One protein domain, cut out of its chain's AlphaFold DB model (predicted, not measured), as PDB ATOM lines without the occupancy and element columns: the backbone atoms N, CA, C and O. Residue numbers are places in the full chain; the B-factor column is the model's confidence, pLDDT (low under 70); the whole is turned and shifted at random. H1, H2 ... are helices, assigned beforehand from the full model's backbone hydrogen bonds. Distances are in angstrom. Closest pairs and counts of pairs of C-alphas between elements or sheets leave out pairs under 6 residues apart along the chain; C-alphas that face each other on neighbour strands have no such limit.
ATOM      1  N   ILE A   2     -27.731 -33.163 -53.416       63.91
ATOM      2  CA  ILE A   2     -26.430 -32.752 -53.980       63.91
ATOM      3  C   ILE A   2     -25.482 -32.185 -52.896       63.91
ATOM      4  O   ILE A   2     -24.274 -32.245 -53.063       63.91
ATOM      5  N   THR A   3     -26.008 -31.721 -51.753       74.81
ATOM      6  CA  THR A   3     -25.220 -31.105 -50.664       74.81
ATOM      7  C   THR A   3     -25.290 -31.828 -49.310       74.81
ATOM      8  O   THR A   3     -24.697 -31.355 -48.349       74.81
ATOM      9  N   GLY A   4     -26.033 -32.935 -49.178       73.69
ATOM     10  CA  GLY A   4     -26.163 -33.686 -47.911       73.69
ATOM     11  C   GLY A   4     -26.873 -32.978 -46.736       73.69
ATOM     12  O   GLY A   4     -27.244 -33.651 -45.782       73.69
ATOM     13  N   GLY A   5     -27.112 -31.664 -46.797       79.69
ATOM     14  CA  GLY A   5     -27.741 -30.888 -45.716       79.69
ATOM     15  C   GLY A   5     -29.264 -31.037 -45.624       79.69
ATOM     16  O   GLY A   5     -29.923 -31.302 -46.627       79.69
ATOM     17  N   THR A   6     -29.832 -30.842 -44.429       83.19
ATOM     18  CA  THR A   6     -31.278 -30.959 -44.152       83.19
ATOM     19  C   THR A   6     -32.119 -30.078 -45.093       83.19
ATOM     20  O   THR A   6     -31.763 -28.921 -45.319       83.19
ATOM     21  N   PRO A   7     -33.233 -30.580 -45.667       88.94
ATOM     22  CA  PRO A   7     -34.079 -29.779 -46.549       88.94
ATOM     23  C   PRO A   7     -34.696 -28.583 -45.816       88.94
ATOM     24  O   PRO A   7     -35.186 -28.736 -44.703       88.94
ATOM     25  N   HIS A   8     -34.778 -27.428 -46.479       92.81
ATOM     26  CA  HIS A   8     -35.703 -26.376 -46.052       92.81
ATOM     27  C   HIS A   8     -37.142 -26.870 -46.227       92.81
ATOM     28  O   HIS A   8     -37.504 -27.336 -47.316       92.81
ATOM     29  N   THR A   9     -37.945 -26.775 -45.171       96.06
ATOM     30  CA  THR A   9     -39.339 -27.227 -45.142       96.06
ATOM     31  C   THR A   9     -40.309 -26.050 -45.055       96.06
ATOM     32  O   THR A   9     -39.952 -24.957 -44.618       96.06
ATOM     33  N   VAL A  10     -41.532 -26.271 -45.530       96.25
ATOM     34  CA  VAL A  10     -42.681 -25.357 -45.428       96.25
ATOM     35  C   VAL A  10     -43.912 -26.140 -44.957       96.25
ATOM     36  O   VAL A  10     -43.931 -27.362 -45.140       96.25
ATOM     37  N   PRO A  11     -44.944 -25.492 -44.390       97.38
ATOM     38  CA  PRO A  11     -46.148 -26.189 -43.948       97.38
ATOM     39  C   PRO A  11     -46.879 -26.899 -45.096       97.38
ATOM     40  O   PRO A  11     -47.108 -26.313 -46.159       97.38
ATOM     41  N   ALA A  12     -47.267 -28.158 -44.878       96.31
ATOM     42  CA  ALA A  12     -48.112 -28.909 -45.808       96.31
ATOM     43  C   ALA A  12     -49.521 -28.307 -45.848       96.31
ATOM     44  O   ALA A  12     -50.063 -28.055 -46.922       96.31
ATOM     45  N   VAL A  13     -50.080 -28.049 -44.668       97.50
ATOM     46  CA  VAL A  13     -51.426 -27.526 -44.459       97.50
ATOM     47  C   VAL A  13     -51.399 -26.312 -43.535       97.50
ATOM     48  O   VAL A  13     -50.560 -26.227 -42.640       97.50
ATOM     49  N   GLY A  14     -52.297 -25.360 -43.744       97.25
ATOM     50  CA  GLY A  14     -52.433 -24.192 -42.884       97.25
ATOM     51  C   GLY A  14     -53.826 -23.590 -42.956       97.25
ATOM     52  O   GLY A  14     -54.659 -24.018 -43.754       97.25
ATOM     53  N   GLU A  15     -54.055 -22.589 -42.112       96.44
ATOM     54  CA  GLU A  15     -55.291 -21.810 -42.116       96.44
ATOM     55  C   GLU A  15     -55.511 -21.088 -43.456       96.44
ATOM     56  O   GLU A  15     -54.541 -20.794 -44.169       96.44
ATOM     57  N   PRO A  16     -56.764 -20.735 -43.794       96.06
ATOM     58  CA  PRO A  16     -57.076 -19.940 -44.973       96.06
ATOM     59  C   PRO A  16     -56.204 -18.691 -45.131       96.06
ATOM     60  O   PRO A  16     -56.157 -17.833 -44.254       96.06
ATOM     61  N   GLY A  17     -55.508 -18.587 -46.268       93.00
ATOM     62  CA  GLY A  17     -54.629 -17.453 -46.586       93.00
ATOM     63  C   GLY A  17     -53.245 -17.479 -45.924       93.00
ATOM     64  O   GLY A  17     -52.414 -16.625 -46.235       93.00
ATOM     65  N   ALA A  18     -52.954 -18.459 -45.065       96.44
ATOM     66  CA  ALA A  18     -51.620 -18.647 -44.507       96.44
ATOM     67  C   ALA A  18     -50.636 -19.209 -45.550       96.44
ATOM     68  O   ALA A  18     -51.022 -19.803 -46.563       96.44
ATOM     69  N   PHE A  19     -49.338 -19.056 -45.280       96.31
ATOM     70  CA  PHE A  19     -48.283 -19.657 -46.092       96.31
ATOM     71  C   PHE A  19     -48.192 -21.172 -45.832       96.31
ATOM     72  O   PHE A  19     -47.544 -21.614 -44.885       96.31
ATOM     73  N   ALA A  20     -48.855 -21.959 -46.679       95.94
ATOM     74  CA  ALA A  20     -48.846 -23.422 -46.686       95.94
ATOM     75  C   ALA A  20     -49.194 -23.945 -48.089       95.94
ATOM     76  O   ALA A  20     -49.710 -23.194 -48.918       95.94
ATOM     77  N   LEU A  21     -48.934 -25.227 -48.367       94.62
ATOM     78  CA  LEU A  21     -49.262 -25.810 -49.681       94.62
ATOM     79  C   LEU A  21     -50.764 -26.029 -49.879       94.62
ATOM     80  O   LEU A  21     -51.261 -25.934 -50.997       94.62
ATOM     81  N   MET A  22     -51.468 -26.320 -48.791       95.88
ATOM     82  CA  MET A  22     -52.913 -26.501 -48.737       95.88
ATOM     83  C   MET A  22     -53.475 -25.543 -47.689       95.88
ATOM     84  O   MET A  22     -53.266 -25.731 -46.493       95.88
ATOM     85  N   ASN A  23     -54.145 -24.489 -48.139       96.25
ATOM     86  CA  ASN A  23     -54.596 -23.388 -47.285       96.25
ATOM     87  C   ASN A  23     -56.022 -22.937 -47.629       96.25
ATOM     88  O   ASN A  23     -56.324 -21.745 -47.613       96.25
ATOM     89  N   THR A  24     -56.896 -23.875 -47.989       96.31
ATOM     90  CA  THR A  24     -58.335 -23.611 -48.105       96.31
ATOM     91  C   THR A  24     -59.039 -24.005 -46.807       96.31
ATOM     92  O   THR A  24     -58.480 -24.718 -45.971       96.31
ATOM     93  N   THR A  25     -60.278 -23.543 -46.624       94.38
ATOM     94  CA  THR A  25     -61.049 -23.715 -45.378       94.38
ATOM     95  C   THR A  25     -61.196 -25.169 -44.933       94.38
ATOM     96  O   THR A  25     -61.217 -25.438 -43.736       94.38
ATOM     97  N   GLU A  26     -61.269 -26.120 -45.864       95.31
ATOM     98  CA  GLU A  26     -61.397 -27.544 -45.525       95.31
ATOM     99  C   GLU A  26     -60.057 -28.235 -45.244       95.31
ATOM    100  O   GLU A  26     -60.043 -29.283 -44.601       95.31
ATOM    101  N   CYS A  27     -58.929 -27.672 -45.697       96.94
ATOM    102  CA  CYS A  27     -57.651 -28.376 -45.681       96.94
ATOM    103  C   CYS A  27     -57.188 -28.717 -44.276       96.94
ATOM    104  O   CYS A  27     -56.872 -29.868 -44.009       96.94
ATOM    105  N   MET A  28     -57.139 -27.745 -43.371       95.81
ATOM    106  CA  MET A  28     -56.614 -27.985 -42.031       95.81
ATOM    107  C   MET A  28     -57.472 -28.959 -41.206       95.81
ATOM    108  O   MET A  28     -56.926 -29.979 -40.773       95.81
ATOM    109  N   PRO A  29     -58.790 -28.734 -41.021       95.56
ATOM    110  CA  PRO A  29     -59.625 -29.681 -40.282       95.56
ATOM    111  C   PRO A  29     -59.703 -31.050 -40.970       95.56
ATOM    112  O   PRO A  29     -59.587 -32.075 -40.299       95.56
ATOM    113  N   GLY A  30     -59.841 -31.079 -42.301       95.88
ATOM    114  CA  GLY A  30     -59.931 -32.316 -43.070       95.88
ATOM    115  C   GLY A  30     -58.648 -33.139 -43.007       95.88
ATOM    116  O   GLY A  30     -58.701 -34.335 -42.750       95.88
ATOM    117  N   TYR A  31     -57.483 -32.506 -43.162       96.19
ATOM    118  CA  TYR A  31     -56.200 -33.204 -43.116       96.19
ATOM    119  C   TYR A  31     -55.905 -33.745 -41.715       96.19
ATOM    120  O   TYR A  31     -55.549 -34.911 -41.577       96.19
ATOM    121  N   PHE A  32     -56.096 -32.943 -40.660       95.25
ATOM    122  CA  PHE A  32     -55.843 -33.402 -39.290       95.25
ATOM    123  C   PHE A  32     -56.809 -34.494 -38.821       95.25
ATOM    124  O   PHE A  32     -56.424 -35.295 -37.973       95.25
ATOM    125  N   ALA A  33     -58.012 -34.597 -39.394       94.69
ATOM    126  CA  ALA A  33     -58.903 -35.731 -39.142       94.69
ATOM    127  C   ALA A  33     -58.330 -37.074 -39.648       94.69
ATOM    128  O   ALA A  33     -58.715 -38.126 -39.143       94.69
ATOM    129  N   LEU A  34     -57.403 -37.043 -40.615       94.69
ATOM    130  CA  LEU A  34     -56.759 -38.229 -41.196       94.69
ATOM    131  C   LEU A  34     -55.439 -38.599 -40.522       94.69
ATOM    132  O   LEU A  34     -54.945 -39.708 -40.714       94.69
ATOM    133  N   VAL A  35     -54.844 -37.674 -39.769       94.81
ATOM    134  CA  VAL A  35     -53.552 -37.863 -39.107       94.81
ATOM    135  C   VAL A  35     -53.781 -38.608 -37.783       94.81
ATOM    136  O   VAL A  35     -54.398 -38.048 -36.874       94.81
ATOM    137  N   PRO A  36     -53.290 -39.856 -37.623       93.56
ATOM    138  CA  PRO A  36     -53.421 -40.585 -36.364       93.56
ATOM    139  C   PRO A  36     -52.696 -39.862 -35.225       93.56
ATOM    140  O   PRO A  36     -51.677 -39.215 -35.448       93.56
ATOM    141  N   ARG A  37     -53.184 -39.986 -33.985       90.06
ATOM    142  CA  ARG A  37     -52.593 -39.279 -32.829       90.06
ATOM    143  C   ARG A  37     -51.191 -39.772 -32.458       90.06
ATOM    144  O   ARG A  37     -50.430 -39.029 -31.851       90.06
ATOM    145  N   ASP A  38     -50.869 -41.011 -32.799       94.12
ATOM    146  CA  ASP A  38     -49.635 -41.730 -32.471       94.12
ATOM    147  C   ASP A  38     -48.569 -41.666 -33.582       94.12
ATOM    148  O   ASP A  38     -47.570 -42.381 -33.550       94.12
ATOM    149  N   THR A  39     -48.753 -40.790 -34.570       94.56
ATOM    150  CA  THR A  39     -47.825 -40.634 -35.695       94.56
ATOM    151  C   THR A  39     -46.615 -39.752 -35.374       94.56
ATOM    152  O   THR A  39     -46.677 -38.823 -34.573       94.56
ATOM    153  N   THR A  40     -45.513 -39.973 -36.095       95.56
ATOM    154  CA  THR A  40     -44.359 -39.056 -36.135       95.56
ATOM    155  C   THR A  40     -44.474 -38.006 -37.243       95.56
ATOM    156  O   THR A  40     -43.500 -37.302 -37.532       95.56
ATOM    157  N   TRP A  41     -45.617 -37.951 -37.937       95.50
ATOM    158  CA  TRP A  41     -45.866 -36.987 -39.003       95.50
ATOM    159  C   TRP A  41     -45.736 -35.555 -38.479       95.50
ATOM    160  O   TRP A  41     -46.220 -35.210 -37.403       95.50
ATOM    161  N   ARG A  42     -45.076 -34.714 -39.274       94.62
ATOM    162  CA  ARG A  42     -44.952 -33.278 -39.036       94.62
ATOM    163  C   ARG A  42     -45.560 -32.549 -40.214       94.62
ATOM    164  O   ARG A  42     -45.434 -33.004 -41.350       94.62
ATOM    165  N   ASN A  43     -46.153 -31.395 -39.940       96.38
ATOM    166  CA  ASN A  43     -46.679 -30.492 -40.955       96.38
ATOM    167  C   ASN A  43     -45.537 -29.785 -41.712       96.38
ATOM    168  O   ASN A  43     -45.366 -28.576 -41.619       96.38
ATOM    169  N   GLU A  44     -44.716 -30.561 -42.416       96.12
ATOM    170  CA  GLU A  44     -43.489 -30.121 -43.070       96.12
ATOM    171  C   GLU A  44     -43.325 -30.839 -44.413       96.12
ATOM    172  O   GLU A  44     -43.265 -32.066 -44.489       96.12
ATOM    173  N   VAL A  45     -43.196 -30.066 -45.490       94.31
ATOM    174  CA  VAL A  45     -42.881 -30.555 -46.839       94.31
ATOM    175  C   VAL A  45     -41.607 -29.865 -47.315       94.31
ATOM    176  O   VAL A  45     -41.477 -28.654 -47.131       94.31
ATOM    177  N   PRO A  46     -40.651 -30.568 -47.952       94.06
ATOM    178  CA  PRO A  46     -39.490 -29.915 -48.547       94.06
ATOM    179  C   PRO A  46     -39.920 -28.822 -49.532       94.06
ATOM    180  O   PRO A  46     -40.585 -29.117 -50.519       94.06
ATOM    181  N   ALA A  47     -39.485 -27.577 -49.330       92.75
ATOM    182  CA  ALA A  47     -39.912 -26.426 -50.133       92.75
ATOM    183  C   ALA A  47     -39.709 -26.641 -51.645       92.75
ATOM    184  O   ALA A  47     -40.541 -26.255 -52.467       92.75
ATOM    185  N   ARG A  48     -38.623 -27.338 -52.011       91.38
ATOM    186  CA  ARG A  48     -38.276 -27.708 -53.393       91.38
ATOM    187  C   ARG A  48     -39.316 -28.585 -54.099       91.38
ATOM    188  O   ARG A  48     -39.318 -28.626 -55.324       91.38
ATOM    189  N   PHE A  49     -40.186 -29.282 -53.362       89.94
ATOM    190  CA  PHE A  49     -41.274 -30.082 -53.931       89.94
ATOM    191  C   PHE A  49     -42.189 -29.233 -54.822       89.94
ATOM    192  O   PHE A  49     -42.592 -29.682 -55.892       89.94
ATOM    193  N   ASN A  50     -42.426 -27.973 -54.449       87.50
ATOM    194  CA  ASN A  50     -43.292 -27.063 -55.201       87.50
ATOM    195  C   ASN A  50     -42.817 -26.806 -56.632       87.50
ATOM    196  O   ASN A  50     -43.639 -26.655 -57.531       87.50
ATOM    197  N   LEU A  51     -41.501 -26.841 -56.866       89.00
ATOM    198  CA  LEU A  51     -40.932 -26.702 -58.209       89.00
ATOM    199  C   LEU A  51     -41.377 -27.845 -59.134       89.00
ATOM    200  O   LEU A  51     -41.541 -27.649 -60.336       89.00
ATOM    201  N   MET A  52     -41.613 -29.033 -58.570       90.06
ATOM    202  CA  MET A  52     -42.080 -30.202 -59.314       90.06
ATOM    203  C   MET A  52     -43.591 -30.175 -59.539       90.06
ATOM    204  O   MET A  52     -44.047 -30.594 -60.601       90.06
ATOM    205  N   VAL A  53     -44.366 -29.653 -58.582       88.56
ATOM    206  CA  VAL A  53     -45.835 -29.582 -58.676       88.56
ATOM    207  C   VAL A  53     -46.267 -28.797 -59.915       88.56
ATOM    208  O   VAL A  53     -47.076 -29.288 -60.699       88.56
ATOM    209  N   SER A  54     -45.677 -27.624 -60.161       83.25
ATOM    210  CA  SER A  54     -46.010 -26.802 -61.336       83.25
ATOM    211  C   SER A  54     -45.614 -27.448 -62.670       83.25
ATOM    212  O   SER A  54     -46.230 -27.181 -63.707       83.25
ATOM    213  N   ALA A  55     -44.591 -28.306 -62.663       90.94
ATOM    214  CA  ALA A  55     -44.140 -29.041 -63.842       90.94
ATOM    215  C   ALA A  55     -44.953 -30.326 -64.094       90.94
ATOM    216  O   ALA A  55     -44.924 -30.869 -65.204       90.94
ATOM    217  N   TYR A  56     -45.705 -30.813 -63.104       92.06
ATOM    218  CA  TYR A  56     -46.453 -32.060 -63.205       92.06
ATOM    219  C   TYR A  56     -47.748 -31.877 -64.013       92.06
ATOM    220  O   TYR A  56     -48.717 -31.268 -63.565       92.06
ATOM    221  N   ARG A  57     -47.775 -32.415 -65.242       93.50
ATOM    222  CA  ARG A  57     -48.896 -32.266 -66.196       93.50
ATOM    223  C   ARG A  57     -49.569 -33.603 -66.558       93.50
ATOM    224  O   ARG A  57     -49.588 -33.965 -67.739       93.50
TER     225      ARG A  57
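AT A GLANCE: This is residues 2 to 57 of the 129 residues of an uncharacterized protein of Deltaproteobacteria bacterium (UniProt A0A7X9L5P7). The model has little regular structure: a long winding stretch, residues 2 to 26, leads to the short helix H1, and a wide loop folds back to the short helix H2. Residues 33 to 41 and residues 51 to 57, of which 51 to 55 belong to H2, stick out; a short antiparallel pairing of residues 9 to 10 with residues 45 to 46 ties the first long stretch to the link between H1 and H2. The 56 printed residues hold H1, then H2, and no named strand; the class is all helix, with only 15 residues in named elements. The whole is loose, with a radius of gyration of the C-alphas of 13.0 A and spans of 36 by 29 by 21 A.

IN THESE COORDINATES: H1, residues 27 to 34, begins at C-alpha 27 (-57.651, -28.376, -45.681) and is 10.9 A long. H2, residues 49 to 55, is 10.4 A long and ends at C-alpha 55 (-44.140, -29.041, -63.842).

HOW THE PARTS SIT: H1 and H2 are apart. O i to N i+4 pairs are within hydrogen-bond range in 3 of 4 cases in H1 and 2 of 3 in H2.

THE WHOLE: The farthest C-alphas, of Thr 3 and Thr 25, are 37.0 A apart. The printed part has no cut. The link from H1 to H2, 14 residues, is long. Residue 2 has pLDDT under 70.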